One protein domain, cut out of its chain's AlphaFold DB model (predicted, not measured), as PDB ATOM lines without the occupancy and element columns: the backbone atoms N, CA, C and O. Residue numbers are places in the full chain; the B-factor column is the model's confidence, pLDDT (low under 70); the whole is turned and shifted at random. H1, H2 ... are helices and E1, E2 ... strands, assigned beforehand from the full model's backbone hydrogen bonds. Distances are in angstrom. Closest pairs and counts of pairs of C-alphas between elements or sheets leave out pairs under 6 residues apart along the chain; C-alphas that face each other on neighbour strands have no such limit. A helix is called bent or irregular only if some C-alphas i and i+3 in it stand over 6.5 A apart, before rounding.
ATOM      1  N   HIS A 230     290.690 183.162 269.657       90.69
ATOM      2  CA  HIS A 230     291.456 182.137 270.352       90.69
ATOM      3  C   HIS A 230     290.664 181.512 271.511       90.69
ATOM      4  O   HIS A 230     290.747 180.297 271.675       90.69
ATOM      5  N   LEU A 231     289.839 182.283 272.235       91.50
ATOM      6  CA  LEU A 231     288.965 181.755 273.289       91.50
ATOM      7  C   LEU A 231     287.885 180.852 272.692       91.50
ATOM      8  O   LEU A 231     287.781 179.692 273.076       91.50
ATOM      9  N   TYR A 232     287.188 181.320 271.652       91.88
ATOM     10  CA  TYR A 232     286.188 180.508 270.947       91.88
ATOM     11  C   TYR A 232     286.785 179.212 270.372       91.88
ATOM     12  O   TYR A 232     286.212 178.127 270.475       91.88
ATOM     13  N   SER A 233     287.985 179.293 269.791       92.06
ATOM     14  CA  SER A 233     288.683 178.098 269.300       92.06
ATOM     15  C   SER A 233     289.048 177.139 270.441       92.06
ATOM     16  O   SER A 233     289.013 175.920 270.254       92.06
ATOM     17  N   ALA A 234     289.390 177.666 271.620       91.31
ATOM     18  CA  ALA A 234     289.704 176.866 272.797       91.31
ATOM     19  C   ALA A 234     288.464 176.172 273.376       91.31
ATOM     20  O   ALA A 234     288.574 175.011 273.762       91.31
ATOM     21  N   GLU A 235     287.292 176.810 273.365       90.81
ATOM     22  CA  GLU A 235     286.022 176.182 273.770       90.81
ATOM     23  C   GLU A 235     285.715 174.928 272.935       90.81
ATOM     24  O   GLU A 235     285.319 173.889 273.472       90.81
ATOM     25  N   LEU A 236     285.954 175.002 271.623       91.06
ATOM     26  CA  LEU A 236     285.687 173.905 270.693       91.06
ATOM     27  C   LEU A 236     286.710 172.766 270.791       91.06
ATOM     28  O   LEU A 236     286.339 171.593 270.754       91.06
ATOM     29  N   VAL A 237     288.000 173.101 270.868       89.88
ATOM     30  CA  VAL A 237     289.093 172.111 270.834       89.88
ATOM     31  C   VAL A 237     289.388 171.531 272.217       89.88
ATOM     32  O   VAL A 237     289.784 170.372 272.321       89.88
ATOM     33  N   LYS A 238     289.199 172.325 273.274       90.81
ATOM     34  CA  LYS A 238     289.611 172.036 274.655       90.81
ATOM     35  C   LYS A 238     291.098 171.654 274.767       90.81
ATOM     36  O   LYS A 238     291.410 170.558 275.241       90.81
ATOM     37  N   PRO A 239     292.020 172.537 274.324       90.75
ATOM     38  CA  PRO A 239     293.438 172.210 274.212       90.75
ATOM     39  C   PRO A 239     294.079 171.939 275.575       90.75
ATOM     40  O   PRO A 239     293.905 172.705 276.525       90.75
ATOM     41  N   ARG A 240     294.875 170.871 275.668       87.06
ATOM     42  CA  ARG A 240     295.483 170.375 276.909       87.06
ATOM     43  C   ARG A 240     296.496 171.334 277.505       87.06
ATOM     44  O   ARG A 240     296.536 171.453 278.730       87.06
ATOM     45  N   PHE A 241     297.246 172.066 276.680       88.56
ATOM     46  CA  PHE A 241     298.221 173.052 277.165       88.56
ATOM     47  C   PHE A 241     297.576 174.164 278.012       88.56
ATOM     48  O   PHE A 241     298.231 174.710 278.895       88.56
ATOM     49  N   ALA A 242     296.292 174.463 277.781       90.00
ATOM     50  CA  ALA A 242     295.535 175.465 278.527       90.00
ATOM     51  C   ALA A 242     294.664 174.857 279.645       90.00
ATOM     52  O   ALA A 242     293.893 175.573 280.284       90.00
ATOM     53  N   THR A 243     294.753 173.544 279.893       90.06
ATOM     54  CA  THR A 243     293.958 172.900 280.948       90.06
ATOM     55  C   THR A 243     294.606 173.018 282.319       90.06
ATOM     56  O   THR A 243     295.791 172.745 282.506       90.06
ATOM     57  N   LYS A 244     293.790 173.355 283.318       91.56
ATOM     58  CA  LYS A 244     294.191 173.464 284.721       91.56
ATOM     59  C   LYS A 244     293.191 172.744 285.608       91.56
ATOM     60  O   LYS A 244     292.025 172.589 285.257       91.56
ATOM     61  N   THR A 245     293.666 172.256 286.749       92.25
ATOM     62  CA  THR A 245     292.828 171.583 287.747       92.25
ATOM     63  C   THR A 245     292.841 172.400 289.030       92.25
ATOM     64  O   THR A 245     293.915 172.748 289.521       92.25
ATOM     65  N   VAL A 246     291.660 172.703 289.562       93.75
ATOM     66  CA  VAL A 246     291.479 173.425 290.826       93.75
ATOM     67  C   VAL A 246     290.660 172.578 291.793       93.75
ATOM     68  O   VAL A 246     289.731 171.881 291.385       93.75
ATOM     69  N   GLN A 247     291.022 172.619 293.074       94.38
ATOM     70  CA  GLN A 247     290.219 172.052 294.152       94.38
ATOM     71  C   GLN A 247     289.266 173.130 294.671       94.38
ATOM     72  O   GLN A 247     289.724 174.181 295.111       94.38
ATOM     73  N   LEU A 248     287.966 172.846 294.658       90.50
ATOM     74  CA  LEU A 248     286.933 173.687 295.253       90.50
ATOM     75  C   LEU A 248     286.398 172.966 296.493       90.50
ATOM     76  O   LEU A 248     285.898 171.844 296.412       90.50
ATOM     77  N   ASN A 249     286.581 173.582 297.658       89.81
ATOM     78  CA  ASN A 249     286.238 173.020 298.970       89.81
ATOM     79  C   ASN A 249     285.435 173.990 299.851       89.81
ATOM     80  O   ASN A 249     285.157 173.674 301.004       89.81
ATOM     81  N   MET A 250     285.101 175.170 299.328       84.44
ATOM     82  CA  MET A 250     284.251 176.152 299.990       84.44
ATOM     83  C   MET A 250     282.961 176.248 299.185       84.44
ATOM     84  O   MET A 250     282.989 176.759 298.067       84.44
ATOM     85  N   SER A 251     281.873 175.709 299.734       87.06
ATOM     86  CA  SER A 251     280.543 175.761 299.133       87.06
ATOM     87  C   SER A 251     279.595 176.657 299.925       87.06
ATOM     88  O   SER A 251     279.780 176.887 301.122       87.06
ATOM     89  N   VAL A 252     278.567 177.145 299.240       85.19
ATOM     90  CA  VAL A 252     277.407 177.821 299.826       85.19
ATOM     91  C   VAL A 252     276.171 176.957 299.569       85.19
ATOM     92  O   VAL A 252     276.071 176.335 298.510       85.19
ATOM     93  N   GLU A 253     275.247 176.895 300.531       79.81
ATOM     94  CA  GLU A 253     273.951 176.237 300.325       79.81
ATOM     95  C   GLU A 253     273.115 177.025 299.314       79.81
ATOM     96  O   GLU A 253     273.076 178.255 299.337       79.81
ATOM     97  N   SER A 254     272.468 176.306 298.399       76.44
ATOM     98  CA  SER A 254     271.595 176.920 297.404       76.44
ATOM     99  C   SER A 254     270.206 177.170 297.959       76.44
ATOM    100  O   SER A 254     269.608 176.294 298.581       76.44
ATOM    101  N   ASP A 255     269.649 178.331 297.627       76.38
ATOM    102  CA  ASP A 255     268.244 178.654 297.884       76.38
ATOM    103  C   ASP A 255     267.345 178.296 296.681       76.38
ATOM    104  O   ASP A 255     266.120 178.423 296.746       76.38
ATOM    105  N   GLN A 256     267.941 177.899 295.550       77.19
ATOM    106  CA  GLN A 256     267.271 177.759 294.254       77.19
ATOM    107  C   GLN A 256     267.069 176.300 293.826       77.19
ATOM    108  O   GLN A 256     266.172 176.015 293.029       77.19
ATOM    109  N   HIS A 257     267.879 175.373 294.337       80.12
ATOM    110  CA  HIS A 257     267.831 173.957 293.977       80.12
ATOM    111  C   HIS A 257     268.184 173.050 295.162       80.12
ATOM    112  O   HIS A 257     268.878 173.458 296.081       80.12
ATOM    113  N   GLU A 258     267.792 171.777 295.090       81.06
ATOM    114  CA  GLU A 258     268.030 170.771 296.144       81.06
ATOM    115  C   GLU A 258     269.487 170.257 296.219       81.06
ATOM    116  O   GLU A 258     269.760 169.285 296.914       81.06
ATOM    117  N   LEU A 259     270.426 170.845 295.467       81.38
ATOM    118  CA  LEU A 259     271.854 170.542 295.615       81.38
ATOM    119  C   LEU A 259     272.471 171.429 296.702       81.38
ATOM    120  O   LEU A 259     272.509 172.650 296.558       81.38
ATOM    121  N   ASP A 260     272.996 170.784 297.740       79.88
ATOM    122  CA  ASP A 260     273.462 171.443 298.965       79.88
ATOM    123  C   ASP A 260     274.756 172.259 298.795       79.88
ATOM    124  O   ASP A 260     275.048 173.112 299.624       79.88
ATOM    125  N   ASN A 261     275.566 172.009 297.756       86.25
ATOM    126  CA  ASN A 261     276.876 172.653 297.609       86.25
ATOM    127  C   ASN A 261     277.002 173.413 296.287       86.25
ATOM    128  O   ASN A 261     277.108 172.791 295.229       86.25
ATOM    129  N   VAL A 262     277.072 174.743 296.358       89.81
ATOM    130  CA  VAL A 262     277.376 175.648 295.237       89.81
ATOM    131  C   VAL A 262     278.797 176.181 295.376       89.81
ATOM    132  O   VAL A 262     279.154 176.708 296.427       89.81
ATOM    133  N   PHE A 263     279.605 176.052 294.327       91.38
ATOM    134  CA  PHE A 263     280.989 176.521 294.272       91.38
ATOM    135  C   PHE A 263     281.160 177.604 293.207       91.38
ATOM    136  O   PHE A 263     280.646 177.457 292.095       91.38
ATOM    137  N   ASP A 264     281.957 178.625 293.513       91.62
ATOM    138  CA  ASP A 264     282.365 179.643 292.545       91.62
ATOM    139  C   ASP A 264     283.491 179.120 291.640       91.62
ATOM    140  O   ASP A 264     284.445 178.474 292.093       91.62
ATOM    141  N   LEU A 265     283.384 179.399 290.342       91.62
ATOM    142  CA  LEU A 265     284.414 179.080 289.363       91.62
ATOM    143  C   LEU A 265     285.555 180.115 289.399       91.62
ATOM    144  O   LEU A 265     285.359 181.258 289.807       91.62
ATOM    145  N   PRO A 266     286.769 179.735 288.967       90.25
ATOM    146  CA  PRO A 266     287.903 180.661 288.910       90.25
ATOM    147  C   PRO A 266     287.678 181.839 287.948       90.25
ATOM    148  O   PRO A 266     287.083 181.656 286.892       90.25
ATOM    149  N   GLU A 267     288.256 183.011 288.242       86.56
ATOM    150  CA  GLU A 267     288.093 184.240 287.431       86.56
ATOM    151  C   GLU A 267     288.506 184.081 285.953       86.56
ATOM    152  O   GLU A 267     287.878 184.653 285.071       86.56
ATOM    153  N   ASN A 268     289.528 183.269 285.663       88.31
ATOM    154  CA  ASN A 268     290.013 183.020 284.295       88.31
ATOM    155  C   ASN A 268     289.357 181.791 283.639       88.31
ATOM    156  O   ASN A 268     289.971 181.126 282.799       88.31
ATOM    157  N   PHE A 269     288.168 181.398 284.087       90.25
ATOM    158  CA  PHE A 269     287.470 180.244 283.539       90.25
ATOM    159  C   PHE A 269     286.963 180.540 282.121       90.25
ATOM    160  O   PHE A 269     286.187 181.467 281.923       90.25
ATOM    161  N   VAL A 270     287.355 179.710 281.150       89.75
ATOM    162  CA  VAL A 270     286.807 179.759 279.783       89.75
ATOM    163  C   VAL A 270     285.762 178.662 279.593       89.75
ATOM    164  O   VAL A 270     284.591 178.947 279.370       89.75
ATOM    165  N   GLU A 271     286.158 177.394 279.735       91.62
ATOM    166  CA  GLU A 271     285.269 176.262 279.453       91.62
ATOM    167  C   GLU A 271     285.566 175.040 280.327       91.62
ATOM    168  O   GLU A 271     286.702 174.788 280.749       91.62
ATOM    169  N   LEU A 272     284.517 174.254 280.587       90.88
ATOM    170  CA  LEU A 272     284.580 173.065 281.430       90.88
ATOM    171  C   LEU A 272     285.139 171.868 280.651       90.88
ATOM    172  O   LEU A 272     284.632 171.492 279.590       90.88
ATOM    173  N   VAL A 273     286.144 171.201 281.219       88.62
ATOM    174  CA  VAL A 273     286.656 169.926 280.693       88.62
ATOM    175  C   VAL A 273     286.056 168.749 281.461       88.62
ATOM    176  O   VAL A 273     285.664 167.761 280.847       88.62
ATOM    177  N   GLY A 274     285.961 168.848 282.788       88.50
ATOM    178  CA  GLY A 274     285.345 167.817 283.622       88.50
ATOM    179  C   GLY A 274     285.325 168.170 285.107       88.50
ATOM    180  O   GLY A 274     286.091 169.016 285.566       88.50
ATOM    181  N   VAL A 275     284.450 167.501 285.853       91.25
ATOM    182  CA  VAL A 275     284.248 167.691 287.298       91.25
ATOM    183  C   VAL A 275     284.423 166.345 287.977       91.25
ATOM    184  O   VAL A 275     283.855 165.353 287.521       91.25
ATOM    185  N   PHE A 276     285.196 166.306 289.055       91.06
ATOM    186  CA  PHE A 276     285.583 165.071 289.728       91.06
ATOM    187  C   PHE A 276     285.414 165.194 291.242       91.06
ATOM    188  O   PHE A 276     285.584 166.275 291.799       91.06
ATOM    189  N   SER A 277     285.087 164.095 291.919       89.06
ATOM    190  CA  SER A 277     284.966 164.060 293.384       89.06
ATOM    191  C   SER A 277     286.283 163.713 294.083       89.06
ATOM    192  O   SER A 277     286.354 163.707 295.309       89.06
ATOM    193  N   ASP A 278     287.335 163.399 293.324       85.50
ATOM    194  CA  ASP A 278     288.612 162.920 293.841       85.50
ATOM    195  C   ASP A 278     289.816 163.676 293.240       85.50
ATOM    196  O   ASP A 278     289.784 164.086 292.079       85.50
ATOM    197  N   PRO A 279     290.928 163.812 293.991       87.38
ATOM    198  CA  PRO A 279     292.107 164.553 293.537       87.38
ATOM    199  C   PRO A 279     292.850 163.901 292.364       87.38
ATOM    200  O   PRO A 279     293.711 164.541 291.765       87.38
ATOM    201  N   ARG A 280     292.577 162.626 292.054       82.06
ATOM    202  CA  ARG A 280     293.207 161.908 290.933       82.06
ATOM    203  C   ARG A 280     292.412 162.024 289.636       82.06
ATOM    204  O   ARG A 280     292.956 161.707 288.577       82.06
ATOM    205  N   LEU A 281     291.197 162.571 289.709       82.75
ATOM    206  CA  LEU A 281     290.275 162.733 288.590       82.75
ATOM    207  C   LEU A 281     289.768 161.384 288.036       82.75
ATOM    208  O   LEU A 281     289.553 161.240 286.833       82.75
ATOM    209  N   ASP A 282     289.583 160.390 288.909       78.12
ATOM    210  CA  ASP A 282     289.110 159.040 288.562       78.12
ATOM    211  C   ASP A 282     287.580 158.883 288.695       78.12
ATOM    212  O   ASP A 282     286.978 157.951 288.144       78.12
ATOM    213  N   GLN A 283     286.935 159.757 289.467       81.62
ATOM    214  CA  GLN A 283     285.516 159.712 289.807       81.62
ATOM    215  C   GLN A 283     284.808 160.955 289.260       81.62
ATOM    216  O   GLN A 283     284.681 161.957 289.965       81.62
ATOM    217  N   PRO A 284     284.350 160.917 287.994       86.75
ATOM    218  CA  PRO A 284     283.620 162.034 287.421       86.75
ATOM    219  C   PRO A 284     282.281 162.222 288.142       86.75
ATOM    220  O   PRO A 284     281.527 161.268 288.355       86.75
ATOM    221  N   VAL A 285     281.971 163.470 288.478       87.88
ATOM    222  CA  VAL A 285     280.675 163.871 289.021       87.88
ATOM    223  C   VAL A 285     279.712 164.016 287.850       87.88
ATOM    224  O   VAL A 285     279.845 164.919 287.032       87.88
ATOM    225  N   ALA A 286     278.745 163.105 287.746       85.44
ATOM    226  CA  ALA A 286     277.753 163.128 286.667       85.44
ATOM    227  C   ALA A 286     276.551 164.042 286.963       85.44
ATOM    228  O   ALA A 286     275.860 164.470 286.044       85.44
ATOM    229  N   ARG A 287     276.277 164.313 288.246       87.00
ATOM    230  CA  ARG A 287     275.146 165.131 288.705       87.00
ATOM    231  C   ARG A 287     275.672 166.474 289.201       87.00
ATOM    232  O   ARG A 287     276.033 166.601 290.368       87.00
ATOM    233  N   PHE A 288     275.738 167.445 288.298       90.19
ATOM    234  CA  PHE A 288     276.027 168.838 288.624       90.19
ATOM    235  C   PHE A 288     275.176 169.770 287.762       90.19
ATOM    236  O   PHE A 288     274.747 169.395 286.668       90.19
ATOM    237  N   ILE A 289     274.946 170.982 288.257       89.06
ATOM    238  CA  ILE A 289     274.296 172.068 287.518       89.06
ATOM    239  C   ILE A 289     275.309 173.204 287.403       89.06
ATOM    240  O   ILE A 289     275.983 173.529 288.376       89.06
ATOM    241  N   ARG A 290     275.454 173.781 286.209       88.56
ATOM    242  CA  ARG A 290     276.272 174.977 285.975       88.56
ATOM    243  C   ARG A 290     275.339 176.157 285.730       88.56
ATOM    244  O   ARG A 290     274.559 176.115 284.780       88.56
ATOM    245  N   GLU A 291     275.470 177.205 286.535       85.88
ATOM    246  CA  GLU A 291     274.710 178.450 286.399       85.88
ATOM    247  C   GLU A 291     275.674 179.636 286.421       85.88
ATOM    248  O   GLU A 291     276.263 179.957 287.453       85.88
ATOM    249  N   GLY A 292     275.865 180.272 285.259       85.94
ATOM    250  CA  GLY A 292     276.844 181.350 285.098       85.94
ATOM    251  C   GLY A 292     278.244 180.906 285.531       85.94
ATOM    252  O   GLY A 292     278.791 179.947 284.976       85.94
ATOM    253  N   ASP A 293     278.766 181.582 286.553       88.69
ATOM    254  CA  ASP A 293     280.101 181.363 287.120       88.69
ATOM    255  C   ASP A 293     280.096 180.417 288.327       88.69
ATOM    256  O   ASP A 293     281.082 180.322 289.050       88.69
ATOM    257  N   THR A 294     278.999 179.692 288.553       90.44
ATOM    258  CA  THR A 294     278.878 178.754 289.672       90.44
ATOM    259  C   THR A 294     278.600 177.332 289.205       90.44
ATOM    260  O   THR A 294     278.055 177.084 288.120       90.44
ATOM    261  N   ILE A 295     278.995 176.373 290.039       91.50
ATOM    262  CA  ILE A 295     278.700 174.958 289.857       91.50
ATOM    263  C   ILE A 295     278.117 174.360 291.135       91.50
ATOM    264  O   ILE A 295     278.710 174.442 292.206       91.50
ATOM    265  N   ALA A 296     276.962 173.716 291.007       89.88
ATOM    266  CA  ALA A 296     276.255 173.078 292.103       89.88
ATOM    267  C   ALA A 296     276.340 171.552 292.033       89.88
ATOM    268  O   ALA A 296     276.158 170.966 290.962       89.88
ATOM    269  N   CYS A 297     276.581 170.890 293.167       89.06
ATOM    270  CA  CYS A 297     276.587 169.429 293.282       89.06
ATOM    271  C   CYS A 297     276.331 168.939 294.724       89.06
ATOM    272  O   CYS A 297     276.240 169.721 295.663       89.06
ATOM    273  N   GLU A 298     276.217 167.621 294.910       88.50
ATOM    274  CA  GLU A 298     276.015 166.994 296.234       88.50
ATOM    275  C   GLU A 298     277.332 166.832 297.028       88.50
ATOM    276  O   GLU A 298     277.316 166.525 298.218       88.50
ATOM    277  N   TYR A 299     278.492 167.027 296.392       86.62
ATOM    278  CA  TYR A 299     279.800 166.785 297.005       86.62
ATOM    279  C   TYR A 299     280.336 168.032 297.721       86.62
ATOM    280  O   TYR A 299     280.348 169.118 297.155       86.62
ATOM    281  N   GLN A 300     280.875 167.857 298.932       88.25
ATOM    282  CA  GLN A 300     281.487 168.939 299.727       88.25
ATOM    283  C   GLN A 300     282.847 169.412 299.192       88.25
ATOM    284  O   GLN A 300     283.334 170.485 299.534       88.25
ATOM    285  N   THR A 301     283.524 168.587 298.401       90.31
ATOM    286  CA  THR A 301     284.788 168.946 297.756       90.31
ATOM    287  C   THR A 301     284.788 168.366 296.360       90.31
ATOM    288  O   THR A 301     284.542 167.173 296.180       90.31
ATOM    289  N   ILE A 302     285.085 169.217 295.385       92.25
ATOM    290  CA  ILE A 302     285.188 168.840 293.982       92.25
ATOM    291  C   ILE A 302     286.510 169.315 293.393       92.25
ATOM    292  O   ILE A 302     287.131 170.274 293.850       92.25
ATOM    293  N   TYR A 303     286.931 168.627 292.345       92.88
ATOM    294  CA  TYR A 303     288.091 168.951 291.540       92.88
ATOM    295  C   TYR A 303     287.598 169.272 290.139       92.88
ATOM    296  O   TYR A 303     287.082 168.406 289.430       92.88
ATOM    297  N   VAL A 304     287.724 170.535 289.748       91.81
ATOM    298  CA  VAL A 304     287.265 171.015 288.446       91.81
ATOM    299  C   VAL A 304     288.469 171.143 287.532       91.81
ATOM    300  O   VAL A 304     289.436 171.840 287.846       91.81
ATOM    301  N   ARG A 305     288.404 170.466 286.387       90.75
ATOM    302  CA  ARG A 305     289.342 170.651 285.286       90.75
ATOM    303  C   ARG A 305     288.699 171.571 284.255       90.75
ATOM    304  O   ARG A 305     287.620 171.274 283.739       90.75
ATOM    305  N   TYR A 306     289.366 172.675 283.957       92.62
ATOM    306  CA  TYR A 306     288.847 173.739 283.104       92.62
ATOM    307  C   TYR A 306     289.951 174.329 282.224       92.62
ATOM    308  O   TYR A 306     291.133 174.038 282.427       92.62
ATOM    309  N   ILE A 307     289.553 175.126 281.237       92.94
ATOM    310  CA  ILE A 307     290.463 175.900 280.388       92.94
ATOM    311  C   ILE A 307     290.728 177.254 281.052       92.94
ATOM    312  O   ILE A 307     289.785 178.005 281.297       92.94
ATOM    313  N   ASP A 308     291.995 177.547 281.339       92.25
ATOM    314  CA  ASP A 308     292.441 178.811 281.939       92.25
ATOM    315  C   ASP A 308     292.773 179.823 280.832       92.25
ATOM    316  O   ASP A 308     293.695 179.606 280.042       92.25
ATOM    317  N   GLY A 309     292.028 180.930 280.781       89.25
ATOM    318  CA  GLY A 309     292.194 181.988 279.782       89.25
ATOM    319  C   GLY A 309     293.596 182.599 279.775       89.25
ATOM    320  O   GLY A 309     294.168 182.829 278.714       89.25
ATOM    321  N   SER A 310     294.220 182.734 280.948       89.56
ATOM    322  CA  SER A 310     295.568 183.305 281.068       89.56
ATOM    323  C   SER A 310     296.662 182.475 280.388       89.56
ATOM    324  O   SER A 310     297.687 183.017 279.981       89.56
ATOM    325  N   LEU A 311     296.450 181.164 280.229       87.69
ATOM    326  CA  LEU A 311     297.374 180.285 279.504       87.69
ATOM    327  C   LEU A 311     297.200 180.391 277.984       87.69
ATOM    328  O   LEU A 311     298.119 180.048 277.242       87.69
ATOM    329  N   LEU A 312     296.037 180.857 277.516       86.88
ATOM    330  CA  LEU A 312     295.779 181.101 276.096       86.88
ATOM    331  C   LEU A 312     296.450 182.388 275.609       86.88
ATOM    332  O   LEU A 312     296.843 182.445 274.446       86.88
ATOM    333  N   ASP A 313     296.653 183.368 276.488       85.50
ATOM    334  CA  ASP A 313     297.388 184.597 276.167       85.50
ATOM    335  C   ASP A 313     298.901 184.367 275.983       85.50
ATOM    336  O   ASP A 313     299.589 185.182 275.360       85.50
ATOM    337  N   ASP A 314     299.434 183.241 276.474       86.69
ATOM    338  CA  ASP A 314     300.822 182.835 276.249       86.69
ATOM    339  C   ASP A 314     300.973 182.048 274.936       86.69
ATOM    340  O   ASP A 314     300.894 180.814 274.878       86.69
ATOM    341  N   TYR A 315     301.235 182.787 273.857       85.50
ATOM    342  CA  TYR A 315     301.398 182.249 272.505       85.50
ATOM    343  C   TYR A 315     302.522 181.210 272.362       85.50
ATOM    344  O   TYR A 315     302.509 180.431 271.407       85.50
ATOM    345  N   ALA A 316     303.497 181.175 273.277       86.19
ATOM    346  CA  ALA A 316     304.610 180.228 273.202       86.19
ATOM    347  C   ALA A 316     304.170 178.775 273.448       86.19
ATOM    348  O   ALA A 316     304.818 177.847 272.965       86.19
ATOM    349  N   ASN A 317     303.057 178.580 274.162       86.44
ATOM    350  CA  ASN A 317     302.553 177.255 274.531       86.44
ATOM    351  C   ASN A 317     301.565 176.679 273.508       86.44
ATOM    352  O   ASN A 317     301.121 175.540 273.657       86.44
ATOM    353  N   TRP A 318     301.207 177.443 272.472       90.38
ATOM    354  CA  TRP A 318     300.212 177.011 271.498       90.38
ATOM    355  C   TRP A 318     300.723 175.839 270.662       90.38
ATOM    356  O   TRP A 318     301.746 175.922 269.973       90.38
ATOM    357  N   THR A 319     299.958 174.748 270.651       89.81
ATOM    358  CA  THR A 319     300.236 173.612 269.773       89.81
ATOM    359  C   THR A 319     300.041 174.011 268.310       89.81
ATOM    360  O   THR A 319     299.217 174.861 267.958       89.81
ATOM    361  N   GLN A 320     300.799 173.390 267.404       89.12
ATOM    362  CA  GLN A 320     300.716 173.730 265.981       89.12
ATOM    363  C   GLN A 320     299.325 173.432 265.395       89.12
ATOM    364  O   GLN A 320     298.872 174.138 264.495       89.12
ATOM    365  N   THR A 321     298.645 172.398 265.897       91.25
ATOM    366  CA  THR A 321     297.265 172.056 265.532       91.25
ATOM    367  C   THR A 321     296.283 173.122 266.008       91.25
ATOM    368  O   THR A 321     295.475 173.580 265.201       91.25
ATOM    369  N   PHE A 322     296.419 173.610 267.243       92.31
ATOM    370  CA  PHE A 322     295.590 174.696 267.766       92.31
ATOM    371  C   PHE A 322     295.796 176.011 266.999       92.31
ATOM    372  O   PHE A 322     294.829 176.612 266.534       92.31
ATOM    373  N   THR A 323     297.047 176.407 266.743       91.81
ATOM    374  CA  THR A 323     297.363 177.603 265.940       91.81
ATOM    375  C   THR A 323     296.706 177.548 264.557       91.81
ATOM    376  O   THR A 323     296.237 178.570 264.049       91.81
ATOM    377  N   ARG A 324     296.610 176.348 263.957       91.50
ATOM    378  CA  ARG A 324     295.898 176.135 262.689       91.50
ATOM    379  C   ARG A 324     294.401 176.356 262.784       91.50
ATOM    380  O   ARG A 324     293.822 176.904 261.850       91.50
ATOM    381  N   VAL A 325     293.772 175.952 263.878       92.94
ATOM    382  CA  VAL A 325     292.346 176.213 264.101       92.94
ATOM    383  C   VAL A 325     292.102 177.717 264.204       92.94
ATOM    384  O   VAL A 325     291.247 178.238 263.487       92.94
ATOM    385  N   VAL A 326     292.919 178.427 264.990       93.38
ATOM    386  CA  VAL A 326     292.753 179.871 265.219       93.38
ATOM    387  C   VAL A 326     292.891 180.674 263.925       93.38
ATOM    388  O   VAL A 326     292.005 181.469 263.610       93.38
ATOM    389  N   TYR A 327     293.949 180.474 263.124       93.62
ATOM    390  CA  TYR A 327     294.085 181.271 261.894       93.62
ATOM    391  C   TYR A 327     293.023 180.921 260.842       93.62
ATOM    392  O   TYR A 327     292.611 181.808 260.096       93.62
ATOM    393  N   ASN A 328     292.556 179.667 260.769       92.00
ATOM    394  CA  ASN A 328     291.476 179.288 259.851       92.00
ATOM    395  C   ASN A 328     290.138 179.897 260.285       92.00
ATOM    396  O   ASN A 328     289.349 180.304 259.436       92.00
ATOM    397  N   TYR A 329     289.899 180.019 261.594       93.06
ATOM    398  CA  TYR A 329     288.724 180.717 262.111       93.06
ATOM    399  C   TYR A 329     288.763 182.217 261.790       93.06
ATOM    400  O   TYR A 329     287.786 182.774 261.295       93.06
ATOM    401  N   ILE A 330     289.920 182.865 261.967       92.69
ATOM    402  CA  ILE A 330     290.112 184.266 261.559       92.69
ATOM    403  C   ILE A 330     289.896 184.421 260.046       92.69
ATOM    404  O   ILE A 330     289.221 185.355 259.614       92.69
ATOM    405  N   ALA A 331     290.421 183.498 259.233       89.88
ATOM    406  CA  ALA A 331     290.211 183.498 257.787       89.88
ATOM    407  C   ALA A 331     288.725 183.372 257.419       89.88
ATOM    408  O   ALA A 331     288.258 184.093 256.537       89.88
ATOM    409  N   LYS A 332     287.968 182.521 258.128       90.12
ATOM    410  CA  LYS A 332     286.516 182.395 257.958       90.12
ATOM    411  C   LYS A 332     285.824 183.744 258.184       90.12
ATOM    412  O   LYS A 332     285.154 184.235 257.275       90.12
ATOM    413  N   LEU A 333     286.072 184.387 259.327       89.69
ATOM    414  CA  LEU A 333     285.481 185.690 259.669       89.69
ATOM    415  C   LEU A 333     285.870 186.803 258.678       89.69
ATOM    416  O   LEU A 333     285.049 187.661 258.347       89.69
ATOM    417  N   LEU A 334     287.104 186.782 258.162       87.56
ATOM    418  CA  LEU A 334     287.541 187.705 257.109       87.56
ATOM    419  C   LEU A 334     286.745 187.513 255.813       87.56
ATOM    420  O   LEU A 334     286.344 188.493 255.188       87.56
ATOM    421  N   THR A 335     286.521 186.262 255.400       85.38
ATOM    422  CA  THR A 335     285.776 185.967 254.168       85.38
ATOM    423  C   THR A 335     284.285 186.269 254.285       85.38
ATOM    424  O   THR A 335     283.709 186.769 253.325       85.38
ATOM    425  N   GLU A 336     283.674 186.063 255.455       83.62
ATOM    426  CA  GLU A 336     282.269 186.409 255.722       83.62
ATOM    427  C   GLU A 336     281.994 187.912 255.609       83.62
ATOM    428  O   GLU A 336     280.936 188.322 255.131       83.62
ATOM    429  N   ARG A 337     282.955 188.750 256.009       79.38
ATOM    430  CA  ARG A 337     282.833 190.209 255.905       79.38
ATOM    431  C   ARG A 337     282.996 190.748 254.484       79.38
ATOM    432  O   ARG A 337     282.626 191.896 254.250       79.38
ATOM    433  N   ASN A 338     283.535 189.967 253.544       74.88
ATOM    434  CA  ASN A 338     283.762 190.421 252.174       74.88
ATOM    435  C   ASN A 338     282.712 189.835 251.201       74.88
ATOM    436  O   ASN A 338     282.814 188.664 250.823       74.88
ATOM    437  N   PRO A 339     281.727 190.628 250.733       63.41
ATOM    438  CA  PRO A 339     280.643 190.135 249.879       63.41
ATOM    439  C   PRO A 339     281.118 189.619 248.508       63.41
ATOM    440  O   PRO A 339     280.457 188.774 247.907       63.41
ATOM    441  N   GLU A 340     282.289 190.047 248.025       65.19
ATOM    442  CA  GLU A 340     282.883 189.573 246.762       65.19
ATOM    443  C   GLU A 340     283.575 188.201 246.898       65.19
ATOM    444  O   GLU A 340     284.068 187.625 245.923       65.19
ATOM    445  N   ALA A 341     283.639 187.648 248.114       64.06
ATOM    446  CA  ALA A 341     284.309 186.389 248.422       64.06
ATOM    447  C   ALA A 341     283.356 185.203 248.644       64.06
ATOM    448  O   ALA A 341     283.832 184.137 249.021       64.06
ATOM    449  N   ALA A 342     282.054 185.333 248.365       60.59
ATOM    450  CA  ALA A 342     281.043 184.317 248.693       60.59
ATOM    451  C   ALA A 342     281.385 182.885 248.216       60.59
ATOM    452  O   ALA A 342     281.202 181.930 248.963       60.59
ATOM    453  N   GLY A 343     281.966 182.721 247.020       68.81
ATOM    454  CA  GLY A 343     282.390 181.403 246.514       68.81
ATOM    455  C   GLY A 343     283.605 180.783 247.226       68.81
ATOM    456  O   GLY A 343     283.912 179.617 247.004       68.81
ATOM    457  N   ARG A 344     284.321 181.544 248.064       75.94
ATOM    458  CA  ARG A 344     285.510 181.099 248.818       75.94
ATOM    459  C   ARG A 344     285.178 180.631 250.234       75.94
ATOM    460  O   ARG A 344     285.985 179.926 250.833       75.94
ATOM    461  N   LEU A 345     284.006 181.001 250.747       82.50
ATOM    462  CA  LEU A 345     283.586 180.689 252.110       82.50
ATOM    463  C   LEU A 345     283.519 179.173 252.338       82.50
ATOM    464  O   LEU A 345     284.120 178.683 253.288       82.50
ATOM    465  N   GLU A 346     282.922 178.420 251.408       83.56
ATOM    466  CA  GLU A 346     282.827 176.954 251.505       83.56
ATOM    467  C   GLU A 346     284.203 176.277 251.639       83.56
ATOM    468  O   GLU A 346     284.375 175.336 252.414       83.56
ATOM    469  N   PHE A 347     285.211 176.770 250.913       85.31
ATOM    470  CA  PHE A 347     286.564 176.217 250.969       85.31
ATOM    471  C   PHE A 347     287.233 176.478 252.323       85.31
ATOM    472  O   PHE A 347     287.823 175.570 252.911       85.31
ATOM    473  N   VAL A 348     287.122 177.705 252.839       87.44
ATOM    474  CA  VAL A 348     287.693 178.077 254.142       87.44
ATOM    475  C   VAL A 348     286.985 177.339 255.281       87.44
ATOM    476  O   VAL A 348     287.640 176.873 256.214       87.44
ATOM    477  N   GLU A 349     285.671 177.134 255.184       88.12
ATOM    478  CA  GLU A 349     284.915 176.332 256.150       88.12
ATOM    479  C   GLU A 349     285.360 174.868 256.179       88.12
ATOM    480  O   GLU A 349     285.544 174.305 257.260       88.12
ATOM    481  N   GLN A 350     285.601 174.256 255.016       89.31
ATOM    482  CA  GLN A 350     286.143 172.896 254.950       89.31
ATOM    483  C   GLN A 350     287.541 172.807 255.572       89.31
ATOM    484  O   GLN A 350     287.841 171.842 256.288       89.31
ATOM    485  N   GLN A 351     288.398 173.808 255.343       89.38
ATOM    486  CA  GLN A 351     289.718 173.867 255.972       89.38
ATOM    487  C   GLN A 351     289.622 174.003 257.493       89.38
ATOM    488  O   GLN A 351     290.317 173.279 258.209       89.38
ATOM    489  N   PHE A 352     288.734 174.866 257.989       91.88
ATOM    490  CA  PHE A 352     288.480 175.021 259.419       91.88
ATOM    491  C   PHE A 352     287.964 173.722 260.050       91.88
ATOM    492  O   PHE A 352     288.524 173.269 261.046       91.88
ATOM    493  N   ALA A 353     286.968 173.068 259.444       91.62
ATOM    494  CA  ALA A 353     286.424 171.802 259.941       91.62
ATOM    495  C   ALA A 353     287.488 170.691 259.981       91.62
ATOM    496  O   ALA A 353     287.588 169.944 260.956       91.62
ATOM    497  N   THR A 354     288.333 170.622 258.949       92.88
ATOM    498  CA  THR A 354     289.450 169.673 258.901       92.88
ATOM    499  C   THR A 354     290.446 169.961 260.024       92.88
ATOM    500  O   THR A 354     290.763 169.058 260.796       92.88
ATOM    501  N   ALA A 355     290.886 171.215 260.175       91.06
ATOM    502  CA  ALA A 355     291.805 171.621 261.237       91.06
ATOM    503  C   ALA A 355     291.242 171.309 262.633       91.06
ATOM    504  O   ALA A 355     291.945 170.735 263.465       91.06
ATOM    505  N   LEU A 356     289.960 171.603 262.860       93.12
ATOM    506  CA  LEU A 356     289.271 171.323 264.115       93.12
ATOM    507  C   LEU A 356     289.258 169.824 264.419       93.12
ATOM    508  O   LEU A 356     289.693 169.421 265.495       93.12
ATOM    509  N   SER A 357     288.863 168.986 263.455       91.62
ATOM    510  CA  SER A 357     288.872 167.530 263.646       91.62
ATOM    511  C   SER A 357     290.276 166.982 263.945       91.62
ATOM    512  O   SER A 357     290.430 166.132 264.820       91.62
ATOM    513  N   THR A 358     291.315 167.511 263.284       90.19
ATOM    514  CA  THR A 358     292.704 167.099 263.540       90.19
ATOM    515  C   THR A 358     293.205 167.538 264.908       90.19
ATOM    516  O   THR A 358     293.930 166.782 265.548       90.19
ATOM    517  N   SER A 359     292.802 168.723 265.374       90.25
ATOM    518  CA  SER A 359     293.186 169.225 266.690       90.25
ATOM    519  C   SER A 359     292.496 168.433 267.795       90.25
ATOM    520  O   SER A 359     293.158 167.981 268.718       90.25
ATOM    521  N   VAL A 360     291.192 168.170 267.678       88.94
ATOM    522  CA  VAL A 360     290.469 167.333 268.651       88.94
ATOM    523  C   VAL A 360     291.065 165.922 268.711       88.94
ATOM    524  O   VAL A 360     291.230 165.364 269.792       88.94
ATOM    525  N   ALA A 361     291.447 165.351 267.563       86.88
ATOM    526  CA  ALA A 361     292.099 164.046 267.518       86.88
ATOM    527  C   ALA A 361     293.496 164.048 268.164       86.88
ATOM    528  O   ALA A 361     293.826 163.096 268.868       86.88
ATOM    529  N   SER A 362     294.309 165.095 267.956       86.12
ATOM    530  CA  SER A 362     295.635 165.187 268.582       86.12
ATOM    531  C   SER A 362     295.538 165.358 270.096       86.12
ATOM    532  O   SER A 362     296.176 164.617 270.829       86.12
ATOM    533  N   GLU A 363     294.673 166.258 270.567       83.19
ATOM    534  CA  GLU A 363     294.476 166.523 272.002       83.19
ATOM    535  C   GLU A 363     293.802 165.337 272.729       83.19
ATOM    536  O   GLU A 363     293.912 165.178 273.949       83.19
ATOM    537  N   GLY A 364     293.086 164.489 271.980       74.38
ATOM    538  CA  GLY A 364     292.527 163.225 272.457       74.38
ATOM    539  C   GLY A 364     293.540 162.077 272.544       74.38
ATOM    540  O   GLY A 364     293.254 161.090 273.213       74.38
ATOM    541  N   ALA A 365     294.704 162.179 271.894       73.00
ATOM    542  CA  ALA A 365     295.749 161.155 271.954       73.00
ATOM    543  C   ALA A 365     296.632 161.275 273.208       73.00
ATOM    544  O   ALA A 365     297.211 160.279 273.643       73.00
ATOM    545  N   ASP A 366     296.717 162.471 273.794       73.25
ATOM    546  CA  ASP A 366     297.586 162.748 274.943       73.25
ATOM    547  C   ASP A 366     297.078 162.126 276.257       73.25
ATOM    548  O   ASP A 366     297.871 161.833 277.152       73.25
ATOM    549  N   GLU A 367     295.768 161.882 276.388       68.69
ATOM    550  CA  GLU A 367     295.177 161.200 277.544       68.69
ATOM    551  C   GLU A 367     294.229 160.067 277.103       68.69
ATOM    552  O   GLU A 367     293.413 160.262 276.201       68.69
TER     553      GLU A 367
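AT A GLANCE: This is residues 230 to 367 of the 581 residues of an uncharacterized protein of Muricauda sp. TMED12 (UniProt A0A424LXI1). Picture an elongated model with two lobes: a helical hairpin, H3 and H4, at one end, and two small three-stranded sheets at the other, with the short helix H1 between the hairpin and the nearer sheet. That nearer sheet, E1 E6 E3, is strongly twisted, with E3 sharply bent; the sheet E2 E5 E4 lies beyond it at the far end, and residues 337 to 342 stick out at the hairpin's turn. The printed part has 138 residues, with four named helices and six named strands in the order H1 E1 E2 E3 E4 E5 E6 H2 H3 H4. The sheets, in the orders E1 E6 E3 and E2 E5 E4, are antiparallel, and the class is mixed, helices and strands. The whole is loose, with a radius of gyration of the C-alphas of 18.2 A and spans of 56 by 32 by 24 A.

HOW THE PARTS SIT: Start at H1, residues 230 to 237, the hub, which touches three helices. It is on the sheet of E1, residues 243 to 248, E6, residues 302 to 308, and E3, residues 269 to 276, at a height over the sheet of 8.7 A. H1 lies over E3 and runs along the strands, at 15 degrees to E3 on the local plane; their closest C-alphas are those of Glu 235 and Glu 271, 5.7 A apart. E6 is the inner strand: look for N 246 and O 304, 2.9 A apart, between E1 and E6, and N 276 and O 303, 2.8 A apart, between E3 and E6. E3 bends by 70 degrees at residue 273. In the other sheet, E5, residues 294 to 297, is the inner strand between E2, residues 261 to 264, and E4, residues 288 to 291. Here N 263 and O 295 are 2.8 A apart, and N 296 and O 289, in the hairpin of E4 and E5, are 2.8 A apart. Between the sheets, the closest C-alphas of E1 and E2 are those of Leu 248 and Phe 263, 6.7 A apart. H2, residues 309 to 312, only grazes the sheet E1 E6 E3; it only just touches H1, with 3 pairs of C-alphas within 8 A, the closest being Leu 231 and Gly 309, 7.3 A. H3, residues 320 to 336, touches H1 with residues 322 to 329 alone, at a steep tilt of 66 degrees; the C-alphas of His 230 and Val 326 are closest, 5.8 A. H4, residues 339 to 365, touches H1 with residues 356 to 363 alone, at a steep tilt of 59 degrees; the C-alphas of Val 237 and Val 360 are closest, 5.4 A. H3 and H4 form a helical hairpin at a shallow tilt of 20 degrees, opposite ways, closest at the C-alphas of Thr 321 and Ser 359, 5.1 A. In H1 and H3 every O i to N i+4 pair is within hydrogen-bond range, in H4 18 of 23; H2 is too short for such a pair.

IN THESE COORDINATES: Find C-alpha 230 at (291.456, 182.137, 270.352), where H1 begins its 10.3 A. E1 spans 16.0 A, E2 10.2 A, E3 16.5 A, E4 10.0 A, E5 10.3 A and E6 17.2 A. After H2, 5.2 A long, H3 runs 24.6 A from C-alpha 320 at (300.716, 173.730, 265.981). H4 runs 39.4 A to C-alpha 365 at (295.749, 161.155, 271.954); it has a kink of 47 degrees near residue 346 and is irregular, with C-alphas 340 and 343 8.2 A apart.

THE WHOLE: The C-alphas farthest apart are those of Gln 300 and Glu 340, 56.9 A. The printed part has no cut; its long links are E1 to E2 and E3 to E4. Mean pLDDT of the printed part is 86.9; residues 339 to 343 and residue 367 are under 70.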